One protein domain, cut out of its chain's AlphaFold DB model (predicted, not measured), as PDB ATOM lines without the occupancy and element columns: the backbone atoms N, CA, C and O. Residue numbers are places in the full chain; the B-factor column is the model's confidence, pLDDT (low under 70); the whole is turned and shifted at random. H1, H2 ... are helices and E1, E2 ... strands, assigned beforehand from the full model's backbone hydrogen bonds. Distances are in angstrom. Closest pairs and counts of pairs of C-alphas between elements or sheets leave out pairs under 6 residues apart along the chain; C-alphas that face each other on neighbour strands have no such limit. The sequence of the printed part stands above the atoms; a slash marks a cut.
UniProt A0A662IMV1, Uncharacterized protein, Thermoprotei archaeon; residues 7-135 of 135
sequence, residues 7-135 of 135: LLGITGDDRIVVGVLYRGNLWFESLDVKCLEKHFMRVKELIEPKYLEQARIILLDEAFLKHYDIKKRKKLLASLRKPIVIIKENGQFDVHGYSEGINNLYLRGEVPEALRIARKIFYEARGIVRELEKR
ATOM      1  N   LEU A   7      72.821  84.523 139.555       87.75
ATOM      2  CA  LEU A   7      73.008  85.624 140.491       87.75
ATOM      3  C   LEU A   7      74.396  86.208 140.270       87.75
ATOM      4  O   LEU A   7      75.357  85.460 140.148       87.75
ATOM      5  N   LEU A   8      74.500  87.529 140.226       90.88
ATOM      6  CA  LEU A   8      75.784  88.213 140.139       90.88
ATOM      7  C   LEU A   8      76.030  88.954 141.448       90.88
ATOM      8  O   LEU A   8      75.327  89.919 141.730       90.88
ATOM      9  N   GLY A   9      76.992  88.489 142.239       91.81
ATOM     10  CA  GLY A   9      77.468  89.184 143.431       91.81
ATOM     11  C   GLY A   9      78.514  90.220 143.061       91.81
ATOM     12  O   GLY A   9      79.468  89.884 142.367       91.81
ATOM     13  N   ILE A  10      78.336  91.462 143.501       93.31
ATOM     14  CA  ILE A  10      79.251  92.573 143.238       93.31
ATOM     15  C   ILE A  10      79.647  93.220 144.563       93.31
ATOM     16  O   ILE A  10      78.786  93.628 145.343       93.31
ATOM     17  N   THR A  11      80.949  93.352 144.787       94.00
ATOM     18  CA  THR A  11      81.531  94.108 145.904       94.00
ATOM     19  C   THR A  11      82.820  94.798 145.454       94.00
ATOM     20  O   THR A  11      83.261  94.615 144.317       94.00
ATOM     21  N   GLY A  12      83.413  95.605 146.325       92.31
ATOM     22  CA  GLY A  12      84.621  96.349 146.013       92.31
ATOM     23  C   GLY A  12      84.798  97.615 146.836       92.31
ATOM     24  O   GLY A  12      84.052  97.878 147.780       92.31
ATOM     25  N   ASP A  13      85.747  98.429 146.391       89.56
ATOM     26  CA  ASP A  13      85.967  99.811 146.801       89.56
ATOM     27  C   ASP A  13      86.172 100.717 145.566       89.56
ATOM     28  O   ASP A  13      85.768 100.389 144.448       89.56
ATOM     29  N   ASP A  14      86.759 101.898 145.758       82.81
ATOM     30  CA  ASP A  14      87.058 102.845 144.685       82.81
ATOM     31  C   ASP A  14      88.221 102.415 143.772       82.81
ATOM     32  O   ASP A  14      88.432 103.050 142.735       82.81
ATOM     33  N   ARG A  15      88.949 101.346 144.130       84.38
ATOM     34  CA  ARG A  15      90.127 100.826 143.421       84.38
ATOM     35  C   ARG A  15      89.957  99.406 142.913       84.38
ATOM     36  O   ARG A  15      90.598  99.050 141.935       84.38
ATOM     37  N   ILE A  16      89.160  98.573 143.565       89.81
ATOM     38  CA  ILE A  16      88.990  97.168 143.196       89.81
ATOM     39  C   ILE A  16      87.506  96.869 143.131       89.81
ATOM     40  O   ILE A  16      86.785  97.104 144.095       89.81
ATOM     41  N   VAL A  17      87.059  96.284 142.024       91.88
ATOM     42  CA  VAL A  17      85.711  95.726 141.909       91.88
ATOM     43  C   VAL A  17      85.791  94.249 141.608       91.88
ATOM     44  O   VAL A  17      86.576  93.812 140.769       91.88
ATOM     45  N   VAL A  18      84.951  93.490 142.301       93.69
ATOM     46  CA  VAL A  18      84.830  92.049 142.149       93.69
ATOM     47  C   VAL A  18      83.392  91.708 141.792       93.69
ATOM     48  O   VAL A  18      82.464  92.035 142.534       93.69
ATOM     49  N   GLY A  19      83.216  91.024 140.667       94.12
ATOM     50  CA  GLY A  19      81.964  90.413 140.242       94.12
ATOM     51  C   GLY A  19      82.076  88.899 140.232       94.12
ATOM     52  O   GLY A  19      82.998  88.342 139.647       94.12
ATOM     53  N   VAL A  20      81.120  88.213 140.842       93.19
ATOM     54  CA  VAL A  20      81.069  86.751 140.884       93.19
ATOM     55  C   VAL A  20      79.715  86.287 140.380       93.19
ATOM     56  O   VAL A  20      78.677  86.579 140.980       93.19
ATOM     57  N   LEU A  21      79.721  85.564 139.264       91.12
ATOM     58  CA  LEU A  21      78.520  84.976 138.688       91.12
ATOM     59  C   LEU A  21      78.325  83.569 139.259       91.12
ATOM     60  O   LEU A  21      79.205  82.714 139.158       91.12
ATOM     61  N   TYR A  22      77.157  83.332 139.846       87.38
ATOM     62  CA  TYR A  22      76.712  82.032 140.333       87.38
ATOM     63  C   TYR A  22      75.496  81.541 139.569       87.38
ATOM     64  O   TYR A  22      74.594  82.312 139.231       87.38
ATOM     65  N   ARG A  23      75.428  80.225 139.399       83.38
ATOM     66  CA  ARG A  23      74.298  79.505 138.824       83.38
ATOM     67  C   ARG A  23      73.598  78.676 139.901       83.38
ATOM     68  O   ARG A  23      74.207  77.851 140.582       83.38
ATOM     69  N   GLY A  24      72.291  78.882 140.046       67.50
ATOM     70  CA  GLY A  24      71.473  78.211 141.055       67.50
ATOM     71  C   GLY A  24      71.925  78.527 142.482       67.50
ATOM     72  O   GLY A  24      72.354  79.642 142.767       67.50
ATOM     73  N   ASN A  25      71.810  77.543 143.376       60.44
ATOM     74  CA  ASN A  25      72.149  77.725 144.787       60.44
ATOM     75  C   ASN A  25      73.641  77.522 145.107       60.44
ATOM     76  O   ASN A  25      74.012  77.835 146.228       60.44
ATOM     77  N   LEU A  26      74.481  76.972 144.209       62.88
ATOM     78  CA  LEU A  26      75.808  76.457 144.619       62.88
ATOM     79  C   LEU A  26      76.920  76.422 143.547       62.88
ATOM     80  O   LEU A  26      78.023  75.993 143.869       62.88
ATOM     81  N   TRP A  27      76.698  76.842 142.297       77.94
ATOM     82  CA  TRP A  27      77.732  76.690 141.260       77.94
ATOM     83  C   TRP A  27      78.394  78.024 140.925       77.94
ATOM     84  O   TRP A  27      77.786  78.863 140.258       77.94
ATOM     85  N   PHE A  28      79.645  78.196 141.364       82.88
ATOM     86  CA  PHE A  28      80.526  79.248 140.857       82.88
ATOM     87  C   PHE A  28      80.672  79.078 139.341       82.88
ATOM     88  O   PHE A  28      81.103  78.026 138.873       82.88
ATOM     89  N   GLU A  29      80.277  80.091 138.573       86.69
ATOM     90  CA  GLU A  29      80.325  80.049 137.109       86.69
ATOM     91  C   GLU A  29      81.474  80.904 136.572       86.69
ATOM     92  O   GLU A  29      82.145  80.508 135.619       86.69
ATOM     93  N   SER A  30      81.707  82.087 137.143       89.50
ATOM     94  CA  SER A  30      82.720  83.027 136.647       89.50
ATOM     95  C   SER A  30      83.115  84.070 137.693       89.50
ATOM     96  O   SER A  30      82.338  84.392 138.595       89.50
ATOM     97  N   LEU A  31      84.307  84.640 137.506       91.69
ATOM     98  CA  LEU A  31      84.872  85.741 138.281       91.69
ATOM     99  C   LEU A  31      85.313  86.869 137.343       91.69
ATOM    100  O   LEU A  31      85.905  86.617 136.296       91.69
ATOM    101  N   ASP A  32      85.049  88.098 137.763       92.12
ATOM    102  CA  ASP A  32      85.580  89.336 137.207       92.12
ATOM    103  C   ASP A  32      86.260  90.113 138.336       92.12
ATOM    104  O   ASP A  32      85.622  90.392 139.353       92.12
ATOM    105  N   VAL A  33      87.540  90.444 138.183       90.62
ATOM    106  CA  VAL A  33      88.264  91.317 139.114       90.62
ATOM    107  C   VAL A  33      88.866  92.448 138.307       90.62
ATOM    108  O   VAL A  33      89.668  92.212 137.404       90.62
ATOM    109  N   LYS A  34      88.506  93.680 138.656       88.25
ATOM    110  CA  LYS A  34      89.038  94.878 138.014       88.25
ATOM    111  C   LYS A  34      89.739  95.764 139.019       88.25
ATOM    112  O   LYS A  34      89.124  96.211 139.985       88.25
ATOM    113  N   CYS A  35      91.001  96.065 138.733       84.06
ATOM    114  CA  CYS A  35      91.729  97.153 139.368       84.06
ATOM    115  C   CYS A  35      91.459  98.444 138.585       84.06
ATOM    116  O   CYS A  35      91.569  98.487 137.361       84.06
ATOM    117  N   LEU A  36      91.054  99.482 139.299       77.94
ATOM    118  CA  LEU A  36      90.551 100.733 138.771       77.94
ATOM    119  C   LEU A  36      91.626 101.809 138.933       77.94
ATOM    120  O   LEU A  36      92.018 102.142 140.048       77.94
ATOM    121  N   GLU A  37      92.073 102.390 137.821       67.31
ATOM    122  CA  GLU A  37      93.036 103.504 137.839       67.31
ATOM    123  C   GLU A  37      92.374 104.866 138.118       67.31
ATOM    124  O   GLU A  37      93.049 105.838 138.455       67.31
ATOM    125  N   LYS A  38      91.047 104.974 137.949       65.31
ATOM    126  CA  LYS A  38      90.269 106.217 138.103       65.31
ATOM    127  C   LYS A  38      88.895 105.932 138.706       65.31
ATOM    128  O   LYS A  38      88.365 104.836 138.573       65.31
ATOM    129  N   HIS A  39      88.268 106.946 139.304       62.94
ATOM    130  CA  HIS A  39      86.888 106.837 139.783       62.94
ATOM    131  C   HIS A  39      85.904 106.675 138.609       62.94
ATOM    132  O   HIS A  39      85.630 107.627 137.877       62.94
ATOM    133  N   PHE A  40      85.344 105.478 138.445       62.97
ATOM    134  CA  PHE A  40      84.393 105.166 137.374       62.97
ATOM    135  C   PHE A  40      82.970 105.650 137.672       62.97
ATOM    136  O   PHE A  40      82.565 105.811 138.827       62.97
ATOM    137  N   MET A  41      82.192 105.876 136.605       60.44
ATOM    138  CA  MET A  41      80.807 106.355 136.704       60.44
ATOM    139  C   MET A  41      79.765 105.370 136.161       60.44
ATOM    140  O   MET A  41      78.576 105.582 136.418       60.44
ATOM    141  N   ARG A  42      80.148 104.321 135.416       64.75
ATOM    142  CA  ARG A  42      79.189 103.376 134.811       64.75
ATOM    143  C   ARG A  42      79.483 101.929 135.199       64.75
ATOM    144  O   ARG A  42      80.617 101.485 135.135       64.75
ATOM    145  N   VAL A  43      78.444 101.135 135.471       64.31
ATOM    146  CA  VAL A  43      78.597  99.708 135.840       64.31
ATOM    147  C   VAL A  43      79.287  98.890 134.751       64.31
ATOM    148  O   VAL A  43      80.094  98.029 135.062       64.31
ATOM    149  N   LYS A  44      79.019  99.166 133.471       64.19
ATOM    150  CA  LYS A  44      79.681  98.452 132.364       64.19
ATOM    151  C   LYS A  44      81.206  98.629 132.361       64.19
ATOM    152  O   LYS A  44      81.912  97.831 131.759       64.19
ATOM    153  N   GLU A  45      81.698  99.682 133.009       71.06
ATOM    154  CA  GLU A  45      83.130  99.892 133.225       71.06
ATOM    155  C   GLU A  45      83.618  99.012 134.390       71.06
ATOM    156  O   GLU A  45      84.697  98.431 134.315       71.06
ATOM    157  N   LEU A  46      82.773  98.813 135.404       74.81
ATOM    158  CA  LEU A  46      83.055  98.054 136.624       74.81
ATOM    159  C   LEU A  46      83.003  96.531 136.444       74.81
ATOM    160  O   LEU A  46      83.844  95.846 137.004       74.81
ATOM    161  N   ILE A  47      82.053  96.004 135.664       81.75
ATOM    162  CA  ILE A  47      81.856  94.563 135.425       81.75
ATOM    163  C   ILE A  47      81.667  94.303 133.930       81.75
ATOM    164  O   ILE A  47      81.006  95.086 133.240       81.75
ATOM    165  N   GLU A  48      82.224  93.206 133.418       82.06
ATOM    166  CA  GLU A  48      82.041  92.794 132.031       82.06
ATOM    167  C   GLU A  48      80.547  92.701 131.646       82.06
ATOM    168  O   GLU A  48      79.753  92.035 132.327       82.06
ATOM    169  N   PRO A  49      80.142  93.302 130.507       81.56
ATOM    170  CA  PRO A  49      78.753  93.286 130.051       81.56
ATOM    171  C   PRO A  49      78.143  91.885 129.942       81.56
ATOM    172  O   PRO A  49      76.966  91.719 130.254       81.56
ATOM    173  N   LYS A  50      78.937  90.869 129.575       85.12
ATOM    174  CA  LYS A  50      78.458  89.485 129.426       85.12
ATOM    175  C   LYS A  50      77.902  88.916 130.739       85.12
ATOM    176  O   LYS A  50      76.845  88.288 130.735       85.12
ATOM    177  N   TYR A  51      78.548  89.198 131.875       87.56
ATOM    178  CA  TYR A  51      78.087  88.735 133.187       87.56
ATOM    179  C   TYR A  51      76.833  89.489 133.623       87.56
ATOM    180  O   TYR A  51      75.879  88.882 134.117       87.56
ATOM    181  N   LEU A  52      76.798  90.803 133.366       86.75
ATOM    182  CA  LEU A  52      75.608  91.617 133.595       86.75
ATOM    183  C   LEU A  52      74.426  91.078 132.798       86.75
ATOM    184  O   LEU A  52      73.356  90.948 133.374       86.75
ATOM    185  N   GLU A  53      74.592  90.719 131.524       87.62
ATOM    186  CA  GLU A  53      73.542  90.168 130.658       87.62
ATOM    187  C   GLU A  53      73.054  88.784 131.100       87.62
ATOM    188  O   GLU A  53      71.843  88.536 131.095       87.62
ATOM    189  N   GLN A  54      73.959  87.916 131.554       87.31
ATOM    190  CA  GLN A  54      73.643  86.568 132.034       87.31
ATOM    191  C   GLN A  54      72.914  86.558 133.386       87.31
ATOM    192  O   GLN A  54      72.083  85.677 133.627       87.31
ATOM    193  N   ALA A  55      73.195  87.528 134.260       87.56
ATOM    194  CA  ALA A  55      72.592  87.621 135.586       87.56
ATOM    195  C   ALA A  55      71.075  87.855 135.521       87.56
ATOM    196  O   ALA A  55      70.582  88.620 134.697       87.56
ATOM    197  N   ARG A  56      70.298  87.249 136.415       85.56
ATOM    198  CA  ARG A  56      68.881  87.613 136.591       85.56
ATOM    199  C   ARG A  56      68.679  88.639 137.682       85.56
ATOM    200  O   ARG A  56      67.813  89.490 137.540       85.56
ATOM    201  N   ILE A  57      69.462  88.523 138.744       86.00
ATOM    202  CA  ILE A  57      69.457  89.420 139.891       86.00
ATOM    203  C   ILE A  57      70.898  89.779 140.193       86.00
ATOM    204  O   ILE A  57      71.803  88.948 140.060       86.00
ATOM    205  N   ILE A  58      71.082  91.031 140.580       89.38
ATOM    206  CA  ILE A  58      72.365  91.566 140.992       89.38
ATOM    207  C   ILE A  58      72.327  91.738 142.501       89.38
ATOM    208  O   ILE A  58      71.462  92.426 143.031       89.38
ATOM    209  N   LEU A  59      73.257  91.086 143.179       89.94
ATOM    210  CA  LEU A  59      73.503  91.234 144.602       89.94
ATOM    211  C   LEU A  59      74.621  92.251 144.729       89.94
ATOM    212  O   LEU A  59      75.680  92.070 144.131       89.94
ATOM    213  N   LEU A  60      74.396  93.312 145.479       91.50
ATOM    214  CA  LEU A  60      75.340  94.410 145.548       91.50
ATOM    215  C   LEU A  60      75.666  94.718 147.001       91.50
ATOM    216  O   LEU A  60      74.773  94.826 147.836       91.50
ATOM    217  N   ASP A  61      76.950  94.823 147.312       92.31
ATOM    218  CA  ASP A  61      77.397  95.125 148.665       92.31
ATOM    219  C   ASP A  61      77.096  96.583 149.032       92.31
ATOM    220  O   ASP A  61      77.438  97.505 148.285       92.31
ATOM    221  N   GLU A  62      76.493  96.822 150.196       92.00
ATOM    222  CA  GLU A  62      76.303  98.188 150.689       92.00
ATOM    223  C   GLU A  62      77.655  98.885 150.899       92.00
ATOM    224  O   GLU A  62      77.797 100.061 150.557       92.00
ATOM    225  N   ALA A  63      78.660  98.156 151.399       89.94
ATOM    226  CA  ALA A  63      80.003  98.692 151.612       89.94
ATOM    227  C   ALA A  63      80.588  99.257 150.310       89.94
ATOM    228  O   ALA A  63      81.085 100.380 150.292       89.94
ATOM    229  N   PHE A  64      80.398  98.549 149.197       90.31
ATOM    230  CA  PHE A  64      80.812  99.013 147.876       90.31
ATOM    231  C   PHE A  64      80.111 100.316 147.467       90.31
ATOM    232  O   PHE A  64      80.748 101.255 146.989       90.31
ATOM    233  N   LEU A  65      78.801 100.433 147.712       89.12
ATOM    234  CA  LEU A  65      78.067 101.669 147.421       89.12
ATOM    235  C   LEU A  65      78.560 102.855 148.242       89.12
ATOM    236  O   LEU A  65      78.494 103.984 147.747       89.12
ATOM    237  N   LYS A  66      79.044 102.628 149.471       88.81
ATOM    238  CA  LYS A  66      79.504 103.702 150.364       88.81
ATOM    239  C   LYS A  66      80.623 104.544 149.736       88.81
ATOM    240  O   LYS A  66      80.651 105.748 149.984       88.81
ATOM    241  N   HIS A  67      81.423 103.968 148.837       85.12
ATOM    242  CA  HIS A  67      82.489 104.655 148.094       85.12
ATOM    243  C   HIS A  67      81.998 105.642 147.021       85.12
ATOM    244  O   HIS A  67      82.771 106.454 146.515       85.12
ATOM    245  N   TYR A  68      80.710 105.618 146.675       83.19
ATOM    246  CA  TYR A  68      80.113 106.538 145.710       83.19
ATOM    247  C   TYR A  68      79.269 107.598 146.421       83.19
ATOM    248  O   TYR A  68      78.571 107.304 147.390       83.19
ATOM    249  N   ASP A  69      79.261 108.830 145.908       86.75
ATOM    250  CA  ASP A  69      78.305 109.848 146.353       86.75
ATOM    251  C   ASP A  69      76.856 109.473 145.973       86.75
ATOM    252  O   ASP A  69      76.610 108.626 145.108       86.75
ATOM    253  N   ILE A  70      75.867 110.122 146.597       87.44
ATOM    254  CA  ILE A  70      74.437 109.819 146.397       87.44
ATOM    255  C   ILE A  70      74.029 109.905 144.915       87.44
ATOM    256  O   ILE A  70      73.240 109.086 144.436       87.44
ATOM    257  N   LYS A  71      74.560 110.879 144.165       86.81
ATOM    258  CA  LYS A  71      74.222 111.085 142.749       86.81
ATOM    259  C   LYS A  71      74.797 109.958 141.890       86.81
ATOM    260  O   LYS A  71      74.099 109.454 141.008       86.81
ATOM    261  N   LYS A  72      76.032 109.530 142.161       84.00
ATOM    262  CA  LYS A  72      76.691 108.391 141.508       84.00
ATOM    263  C   LYS A  72      76.002 107.073 141.850       84.00
ATOM    264  O   LYS A  72      75.712 106.323 140.925       84.00
ATOM    265  N   ARG A  73      75.626 106.836 143.114       87.62
ATOM    266  CA  ARG A  73      74.845 105.648 143.520       87.62
ATOM    267  C   ARG A  73      73.547 105.534 142.726       87.62
ATOM    268  O   ARG A  73      73.286 104.500 142.123       87.62
ATOM    269  N   LYS A  74      72.758 106.613 142.652       85.56
ATOM    270  CA  LYS A  74      71.501 106.622 141.881       85.56
ATOM    271  C   LYS A  74      71.728 106.303 140.401       85.56
ATOM    272  O   LYS A  74      70.999 105.495 139.833       85.56
ATOM    273  N   LYS A  75      72.756 106.898 139.781       85.06
ATOM    274  CA  LYS A  75      73.124 106.613 138.382       85.06
ATOM    275  C   LYS A  75      73.559 105.159 138.178       85.06
ATOM    276  O   LYS A  75      73.136 104.542 137.203       85.06
ATOM    277  N   LEU A  76      74.364 104.620 139.095       84.31
ATOM    278  CA  LEU A  76      74.831 103.236 139.082       84.31
ATOM    279  C   LEU A  76      73.639 102.273 139.078       84.31
ATOM    280  O   LEU A  76      73.477 101.502 138.133       84.31
ATOM    281  N   LEU A  77      72.768 102.395 140.083       85.62
ATOM    282  CA  LEU A  77      71.590 101.544 140.256       85.62
ATOM    283  C   LEU A  77      70.645 101.637 139.050       85.62
ATOM    284  O   LEU A  77      70.214 100.613 138.526       85.62
ATOM    285  N   ALA A  78      70.391 102.843 138.533       83.50
ATOM    286  CA  ALA A  78      69.551 103.032 137.348       83.50
ATOM    287  C   ALA A  78      70.135 102.373 136.080       83.50
ATOM    288  O   ALA A  78      69.391 101.930 135.203       83.50
ATOM    289  N   SER A  79      71.464 102.288 135.968       83.19
ATOM    290  CA  SER A  79      72.132 101.724 134.790       83.19
ATOM    291  C   SER A  79      72.108 100.193 134.726       83.19
ATOM    292  O   SER A  79      72.236  99.635 133.636       83.19
ATOM    293  N   LEU A  80      71.906  99.516 135.861       82.75
ATOM    294  CA  LEU A  80      71.919  98.054 135.945       82.75
ATOM    295  C   LEU A  80      70.736  97.398 135.228       82.75
ATOM    296  O   LEU A  80      70.873  96.261 134.786       82.75
ATOM    297  N   ARG A  81      69.603  98.107 135.081       81.81
ATOM    298  CA  ARG A  81      68.385  97.656 134.368       81.81
ATOM    299  C   ARG A  81      67.959  96.214 134.695       81.81
ATOM    300  O   ARG A  81      67.397  95.514 133.856       81.81
ATOM    301  N   LYS A  82      68.241  95.765 135.916       83.56
ATOM    302  CA  LYS A  82      67.930  94.440 136.453       83.56
ATOM    303  C   LYS A  82      67.447  94.598 137.888       83.56
ATOM    304  O   LYS A  82      67.724  95.635 138.488       83.56
ATOM    305  N   PRO A  83      66.732  93.611 138.444       85.69
ATOM    306  CA  PRO A  83      66.444  93.602 139.865       85.69
ATOM    307  C   PRO A  83      67.758  93.554 140.659       85.69
ATOM    308  O   PRO A  83      68.636  92.729 140.384       85.69
ATOM    309  N   ILE A  84      67.889  94.468 141.615       88.19
ATOM    310  CA  ILE A  84      69.069  94.626 142.462       88.19
ATOM    311  C   ILE A  84      68.645  94.365 143.895       88.19
ATOM    312  O   ILE A  84      67.605  94.851 144.341       88.19
ATOM    313  N   VAL A  85      69.482  93.645 144.620       88.94
ATOM    314  CA  VAL A  85      69.364  93.509 146.061       88.94
ATOM    315  C   VAL A  85      70.648  94.009 146.689       88.94
ATOM    316  O   VAL A  85      71.727  93.480 146.425       88.94
ATOM    317  N   ILE A  86      70.525  95.051 147.499       90.62
ATOM    318  CA  ILE A  86      71.632  95.632 148.244       90.62
ATOM    319  C   ILE A  86      71.714  94.902 149.577       90.62
ATOM    320  O   ILE A  86      70.742  94.900 150.323       90.62
ATOM    321  N   ILE A  87      72.853  94.283 149.871       89.69
ATOM    322  CA  ILE A  87      73.080  93.537 151.111       89.69
ATOM    323  C   ILE A  87      73.903  94.394 152.065       89.69
ATOM    324  O   ILE A  87      75.019  94.803 151.740       89.69
ATOM    325  N   LYS A  88      73.355  94.638 153.251       87.69
ATOM    326  CA  LYS A  88      73.989  95.405 154.323       87.69
ATOM    327  C   LYS A  88      74.935  94.524 155.133       87.69
ATOM    328  O   LYS A  88      74.868  93.294 155.100       87.69
ATOM    329  N   GLU A  89      75.827  95.159 155.884       81.50
ATOM    330  CA  GLU A  89      76.796  94.464 156.747       81.50
ATOM    331  C   GLU A  89      76.110  93.633 157.843       81.50
ATOM    332  O   GLU A  89      76.559  92.537 158.159       81.50
ATOM    333  N   ASN A  90      74.973  94.107 158.358       81.31
ATOM    334  CA  ASN A  90      74.170  93.420 159.372       81.31
ATOM    335  C   ASN A  90      73.263  92.303 158.806       81.31
ATOM    336  O   ASN A  90      72.390  91.812 159.518       81.31
ATOM    337  N   GLY A  91      73.411  91.941 157.527       75.25
ATOM    338  CA  GLY A  91      72.607  90.907 156.864       75.25
ATOM    339  C   GLY A  91      71.215  91.359 156.406       75.25
ATOM    340  O   GLY A  91      70.536  90.607 155.707       75.25
ATOM    341  N   GLN A  92      70.789  92.583 156.731       83.12
ATOM    342  CA  GLN A  92      69.579  93.167 156.150       83.12
ATOM    343  C   GLN A  92      69.785  93.465 154.663       83.12
ATOM    344  O   GLN A  92      70.915  93.570 154.180       83.12
ATOM    345  N   PHE A  93      68.690  93.641 153.928       85.81
ATOM    346  CA  PHE A  93      68.768  93.944 152.509       85.81
ATOM    347  C   PHE A  93      67.691  94.923 152.053       85.81
ATOM    348  O   PHE A  93      66.582  94.931 152.583       85.81
ATOM    349  N   ASP A  94      68.030  95.710 151.035       86.44
ATOM    350  CA  ASP A  94      67.096  96.574 150.317       86.44
ATOM    351  C   ASP A  94      66.917  96.050 148.891       86.44
ATOM    352  O   ASP A  94      67.871  95.607 148.245       86.44
ATOM    353  N   VAL A  95      65.692  96.111 148.375       85.00
ATOM    354  CA  VAL A  95      65.359  95.625 147.034       85.00
ATOM    355  C   VAL A  95      65.030  96.797 146.116       85.00
ATOM    356  O   VAL A  95      64.193  97.635 146.437       85.00
ATOM    357  N   HIS A  96      65.646  96.818 144.935       83.38
ATOM    358  CA  HIS A  96      65.360  97.778 143.875       83.38
ATOM    359  C   HIS A  96      64.943  97.050 142.590       83.38
ATOM    360  O   HIS A  96      65.726  96.303 142.004       83.38
ATOM    361  N   GLY A  97      63.718  97.301 142.115       73.50
ATOM    362  CA  GLY A  97      63.158  96.686 140.903       73.50
ATOM    363  C   GLY A  97      62.013  95.704 141.184       73.50
ATOM    364  O   GLY A  97      61.436  95.714 142.266       73.50
ATOM    365  N   TYR A  98      61.649  94.892 140.182       59.28
ATOM    366  CA  TYR A  98      60.469  94.012 140.217       59.28
ATOM    367  C   TYR A  98      60.552  92.975 141.356       59.28
ATOM    368  O   TYR A  98      61.513  92.207 141.439       59.28
ATOM    369  N   SER A  99      59.536  92.957 142.222       56.56
ATOM    370  CA  SER A  99      59.539  92.300 143.540       56.56
ATOM    371  C   SER A  99      59.276  90.788 143.510       56.56
ATOM    372  O   SER A  99      59.827  90.051 144.328       56.56
ATOM    373  N   GLU A 100      58.489  90.289 142.552       54.53
ATOM    374  CA  GLU A 100      58.010  88.893 142.553       54.53
ATOM    375  C   GLU A 100      59.125  87.843 142.407       54.53
ATOM    376  O   GLU A 100      59.033  86.737 142.942       54.53
ATOM    377  N   GLY A 101      60.216  88.180 141.711       54.09
ATOM    378  CA  GLY A 101      61.341  87.263 141.497       54.09
ATOM    379  C   GLY A 101      62.285  87.126 142.696       54.09
ATOM    380  O   GLY A 101      63.013  86.136 142.777       54.09
ATOM    381  N   ILE A 102      62.280  88.100 143.610       58.84
ATOM    382  CA  ILE A 102      63.280  88.241 144.680       58.84
ATOM    383  C   ILE A 102      62.823  87.555 145.966       58.84
ATOM    384  O   ILE A 102      63.632  86.893 146.617       58.84
ATOM    385  N   ASN A 103      61.526  87.602 146.283       55.53
ATOM    386  CA  ASN A 103      60.977  86.995 147.503       55.53
ATOM    387  C   ASN A 103      61.279  85.487 147.619       55.53
ATOM    388  O   ASN A 103      61.438  84.976 148.720       55.53
ATOM    389  N   ASN A 104      61.448  84.779 146.497       55.66
ATOM    390  CA  ASN A 104      61.779  83.348 146.473       55.66
ATOM    391  C   ASN A 104      63.282  83.020 146.588       55.66
ATOM    392  O   ASN A 104      63.644  81.843 146.567       55.66
ATOM    393  N   LEU A 105      64.170  84.016 146.652       55.75
ATOM    394  CA  LEU A 105      65.627  83.816 146.718       55.75
ATOM    395  C   LEU A 105      66.222  84.073 148.104       55.75
ATOM    396  O   LEU A 105      67.331  83.623 148.370       55.75
ATOM    397  N   TYR A 106      65.487  84.767 148.976       53.88
ATOM    398  CA  TYR A 106      66.030  85.390 150.189       53.88
ATOM    399  C   TYR A 106      65.497  84.831 151.513       53.88
ATOM    400  O   TYR A 106      65.864  85.312 152.579       53.88
ATOM    401  N   LEU A 107      64.683  83.774 151.474       47.75
ATOM    402  CA  LEU A 107      64.011  83.201 152.652       47.75
ATOM    403  C   LEU A 107      64.932  82.434 153.627       47.75
ATOM    404  O   LEU A 107      64.440  81.620 154.400       47.75
ATOM    405  N   ARG A 108      66.256  82.643 153.605       51.69
ATOM    406  CA  ARG A 108      67.188  81.917 154.492       51.69
ATOM    407  C   ARG A 108      68.081  82.785 155.373       51.69
ATOM    408  O   ARG A 108      68.887  82.228 156.098       51.69
ATOM    409  N   GLY A 109      67.937  84.113 155.358       50.53
ATOM    410  CA  GLY A 109      68.659  84.990 156.298       50.53
ATOM    411  C   GLY A 109      70.191  84.992 156.160       50.53
ATOM    412  O   GLY A 109      70.872  85.572 156.997       50.53
ATOM    413  N   GLU A 110      70.736  84.377 155.109       59.59
ATOM    414  CA  GLU A 110      72.173  84.294 154.842       59.59
ATOM    415  C   GLU A 110      72.564  85.194 153.661       59.59
ATOM    416  O   GLU A 110      71.797  85.378 152.710       59.59
ATOM    417  N   VAL A 111      73.785  85.743 153.705       66.19
ATOM    418  CA  VAL A 111      74.383  86.445 152.558       66.19
ATOM    419  C   VAL A 111      74.494  85.449 151.402       66.19
ATOM    420  O   VAL A 111      75.147  84.420 151.577       66.19
ATOM    421  N   PRO A 112      73.921  85.727 150.216       78.25
ATOM    422  CA  PRO A 112      73.971  84.758 149.132       78.25
ATOM    423  C   PRO A 112      75.413  84.453 148.721       78.25
ATOM    424  O   PRO A 112      76.254  85.353 148.631       78.25
ATOM    425  N   GLU A 113      75.674  83.183 148.419       82.62
ATOM    426  CA  GLU A 113      77.016  82.634 148.197       82.62
ATOM    427  C   GLU A 113      77.844  83.432 147.178       82.62
ATOM    428  O   GLU A 113      79.022  83.704 147.410       82.62
ATOM    429  N   ALA A 114      77.217  83.909 146.097       87.19
ATOM    430  CA  ALA A 114      77.882  84.758 145.107       87.19
ATOM    431  C   ALA A 114      78.525  86.008 145.733       87.19
ATOM    432  O   ALA A 114      79.667  86.334 145.419       87.19
ATOM    433  N   LEU A 115      77.818  86.697 146.636       89.19
ATOM    434  CA  LEU A 115      78.351  87.885 147.300       89.19
ATOM    435  C   LEU A 115      79.380  87.517 148.374       89.19
ATOM    436  O   LEU A 115      80.378  88.217 148.530       89.19
ATOM    437  N   ARG A 116      79.180  86.399 149.083       88.31
ATOM    438  CA  ARG A 116      80.144  85.886 150.067       88.31
ATOM    439  C   ARG A 116      81.504  85.603 149.421       88.31
ATOM    440  O   ARG A 116      82.534  86.038 149.936       88.31
ATOM    441  N   ILE A 117      81.504  84.918 148.278       90.00
ATOM    442  CA  ILE A 117      82.717  84.628 147.508       90.00
ATOM    443  C   ILE A 117      83.329  85.911 146.943       90.00
ATOM    444  O   ILE A 117      84.538  86.098 147.066       90.00
ATOM    445  N   ALA A 118      82.514  86.828 146.409       92.62
ATOM    446  CA  ALA A 118      83.007  88.119 145.931       92.62
ATOM    447  C   ALA A 118      83.741  88.900 147.039       92.62
ATOM    448  O   ALA A 118      84.834  89.406 146.803       92.62
ATOM    449  N   ARG A 119      83.192  88.935 148.266       93.25
ATOM    450  CA  ARG A 119      83.833  89.570 149.435       93.25
ATOM    451  C   ARG A 119      85.167  88.926 149.780       93.25
ATOM    452  O   ARG A 119      86.142  89.637 149.995       93.25
ATOM    453  N   LYS A 120      85.222  87.590 149.809       93.81
ATOM    454  CA  LYS A 120      86.466  86.865 150.097       93.81
ATOM    455  C   LYS A 120      87.566  87.240 149.099       93.81
ATOM    456  O   LYS A 120      88.653  87.626 149.514       93.81
ATOM    457  N   ILE A 121      87.245  87.210 147.807       94.62
ATOM    458  CA  ILE A 121      88.187  87.556 146.736       94.62
ATOM    459  C   ILE A 121      88.602  89.029 146.821       94.62
ATOM    460  O   ILE A 121      89.781  89.340 146.674       94.62
ATOM    461  N   PHE A 122      87.665  89.938 147.104       95.19
ATOM    462  CA  PHE A 122      87.976  91.355 147.289       95.19
ATOM    463  C   PHE A 122      88.980  91.584 148.424       95.19
ATOM    464  O   PHE A 122      89.957  92.302 148.226       95.19
ATOM    465  N   TYR A 123      88.786  90.964 149.591       95.00
ATOM    466  CA  TYR A 123      89.713  91.140 150.712       95.00
ATOM    467  C   TYR A 123      91.097  90.547 150.435       95.00
ATOM    468  O   TYR A 123      92.095  91.168 150.804       95.00
ATOM    469  N   GLU A 124      91.174  89.406 149.747       95.00
ATOM    470  CA  GLU A 124      92.448  88.834 149.293       95.00
ATOM    471  C   GLU A 124      93.162  89.782 148.312       95.00
ATOM    472  O   GLU A 124      94.314  90.159 148.537       95.00
ATOM    473  N   ALA A 125      92.458  90.265 147.282       92.44
ATOM    474  CA  ALA A 125      93.002  91.217 146.314       92.44
ATOM    475  C   ALA A 125      93.450  92.529 146.979       92.44
ATOM    476  O   ALA A 125      94.526  93.052 146.683       92.44
ATOM    477  N   ARG A 126      92.661  93.057 147.922       91.94
ATOM    478  CA  ARG A 126      93.004  94.289 148.641       91.94
ATOM    479  C   ARG A 126      94.218  94.107 149.546       91.94
ATOM    480  O   ARG A 126      94.997  95.051 149.678       91.94
ATOM    481  N   GLY A 127      94.388  92.927 150.143       92.56
ATOM    482  CA  GLY A 127      95.589  92.555 150.891       92.56
ATOM    483  C   GLY A 127      96.844  92.668 150.028       92.56
ATOM    484  O   GLY A 127      97.764  93.396 150.392       92.56
ATOM    485  N   ILE A 128      96.817  92.062 148.837       90.56
ATOM    486  CA  ILE A 128      97.922  92.115 147.867       90.56
ATOM    487  C   ILE A 128      98.235  93.562 147.462       90.56
ATOM    488  O   ILE A 128      99.386  93.987 147.507       90.56
ATOM    489  N   VAL A 129      97.216  94.358 147.114       88.06
ATOM    490  CA  VAL A 129      97.422  95.766 146.727       88.06
ATOM    491  C   VAL A 129      98.061  96.574 147.862       88.06
ATOM    492  O   VAL A 129      98.987  97.339 147.615       88.06
ATOM    493  N   ARG A 130      97.628  96.376 149.114       89.25
ATOM    494  CA  ARG A 130      98.225  97.056 150.277       89.25
ATOM    495  C   ARG A 130      99.688  96.679 150.501       89.25
ATOM    496  O   ARG A 130     100.444  97.502 151.004       89.25
ATOM    497  N   GLU A 131     100.083  95.445 150.204       91.81
ATOM    498  CA  GLU A 131     101.484  95.023 150.308       91.81
ATOM    499  C   GLU A 131     102.354  95.664 149.229       91.81
ATOM    500  O   GLU A 131     103.481  96.065 149.517       91.81
ATOM    501  N   LEU A 132     101.825  95.804 148.012       87.38
ATOM    502  CA  LEU A 132     102.510  96.487 146.915       87.38
ATOM    503  C   LEU A 132     102.660  97.992 147.179       87.38
ATOM    504  O   LEU A 132     103.710  98.544 146.888       87.38
ATOM    505  N   GLU A 133     101.656  98.638 147.782       84.94
ATOM    506  CA  GLU A 133     101.680 100.070 148.136       84.94
ATOM    507  C   GLU A 133     102.695 100.430 149.239       84.94
ATOM    508  O   GLU A 133     102.997 101.605 149.430       84.94
ATOM    509  N   LYS A 134     103.196  99.446 149.997       88.56
ATOM    510  CA  LYS A 134     104.210  99.656 151.050       88.56
ATOM    511  C   LYS A 134     105.651  99.631 150.530       88.56
ATOM    512  O   LYS A 134     106.554  99.910 151.317       88.56
ATOM    513  N   ARG A 135     105.865  99.211 149.283       67.81
ATOM    514  CA  ARG A 135     107.184  99.124 148.642       67.81
ATOM    515  C   ARG A 135     107.495 100.412 147.897       67.81
ATOM    516  O   ARG A 135     108.689 100.773 147.892       67.81
TER     517      ARG A 135
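AT A GLANCE: This is residues 7 to 135 of the 135 residues of an uncharacterized protein of Thermoprotei archaeon (UniProt A0A662IMV1). What is the main shape? A twisted sheet of six strands forms a wall, with the long helix H5 running over E3, E2 and E1 on one face and the short helix H2 over the opposite face. At the far end of H5 residues 130 to 135 stick out, of which 130 to 132 belong to H5, while H3 sits beside the strands and H1 and H4 only graze the sheet. What is it made of, and how large is it? The printed part has 129 residues with five named helices and six named strands, in the order E1 E2 E3 H1 H2 E4 H3 H4 E5 E6 H5; the sheet, in the order E3 E2 E1 E4 E5 E6, is mixed, and the class is mixed, helices and strands. The whole is compact, with a radius of gyration of the C-alphas of 14.1 A, and elongated in outline, spanning 50 by 32 by 30 A.

HOW THE PARTS SIT: How does the sheet begin? E1, residues 7 to 12, E2, residues 16 to 23, and E3, residues 27 to 35, form a meander, each strand the antiparallel neighbour of the one before, and E1 and E2 are a hairpin, as are E2 and E3. Within hydrogen-bond range are N 9 and O 20 between E1 and E2, 2.8 A apart, and N 19 and O 32 between E2 and E3, 2.8 A apart. How does it go on? E4, residues 57 to 61, is the parallel neighbour of E1 at 21 degrees, with N 59 and O 8 within hydrogen-bond range at 2.8 A. E5, residues 84 to 87, is the parallel neighbour of E4 at 32 degrees, with N 85 and O 58 within hydrogen-bond range at 2.8 A. E6, residues 93 to 96, forms an antiparallel hairpin with E5, with N 94 and O 86 within hydrogen-bond range at 2.9 A. Which helices are over the sheet? H5, residues 113 to 132, has a height over the sheet of 8.5 A and runs along the strands, at 26 degrees to E2 on the local plane; its closest C-alphas to E1 are those of Leu 115 and Gly 9, 4.2 A apart. H2, residues 49 to 54, is on the opposite face at a height over the sheet of 8.8 A, only just over E2 and E1, with 3 of its C-alphas falling on each; its closest C-alphas to E2 are those of Tyr 51 and Leu 21, 6.7 A apart. Where are the other helices? H3, residues 62 to 66, stands at the sheet's level, at a height of 3.0 A, and its closest C-alphas to E1 are those of Phe 64 and Gly 12, 5.0 A apart. H1, residues 43 to 46, and H4, residues 70 to 79, only graze the sheet and are close but not clearly touching, the closest C-alphas being those of Val 43 and Leu 76, 6.1 A apart. Every O i to N i+4 pair is within hydrogen-bond range in H2, H3, H4 and H5, while H1 is too short for such a pair; E4, H3, H4, E5 make a strand-helix-strand unit, two parallel neighbour strands with helices between, and E3, H1, H2, E4 a split one, with E2 and E1 between its strands, both crossovers right-handed.

IN THESE COORDINATES: Where does the first strand run? E1 begins at C-alpha 7 at (73.008, 85.624, 140.491) and is 16.7 A long from first to last C-alpha. Which elements are longest? H5 is 29.0 A long and ends at C-alpha 132 at (102.510, 96.487, 146.915), while E3 is 24.9 A and E2 23.4 A long.

THE WHOLE: How far does it reach? The two C-alphas farthest apart are those of Glu 100 and Arg 135, 50.6 A. Is it whole? The printed part has no cut, and its link E6 to H5, residues 97 to 112, is long. Where is confidence low? The mean pLDDT of the printed part is 81.7, and residues 24 to 26, 37 to 44, 98 to 111 and 135 are under 70.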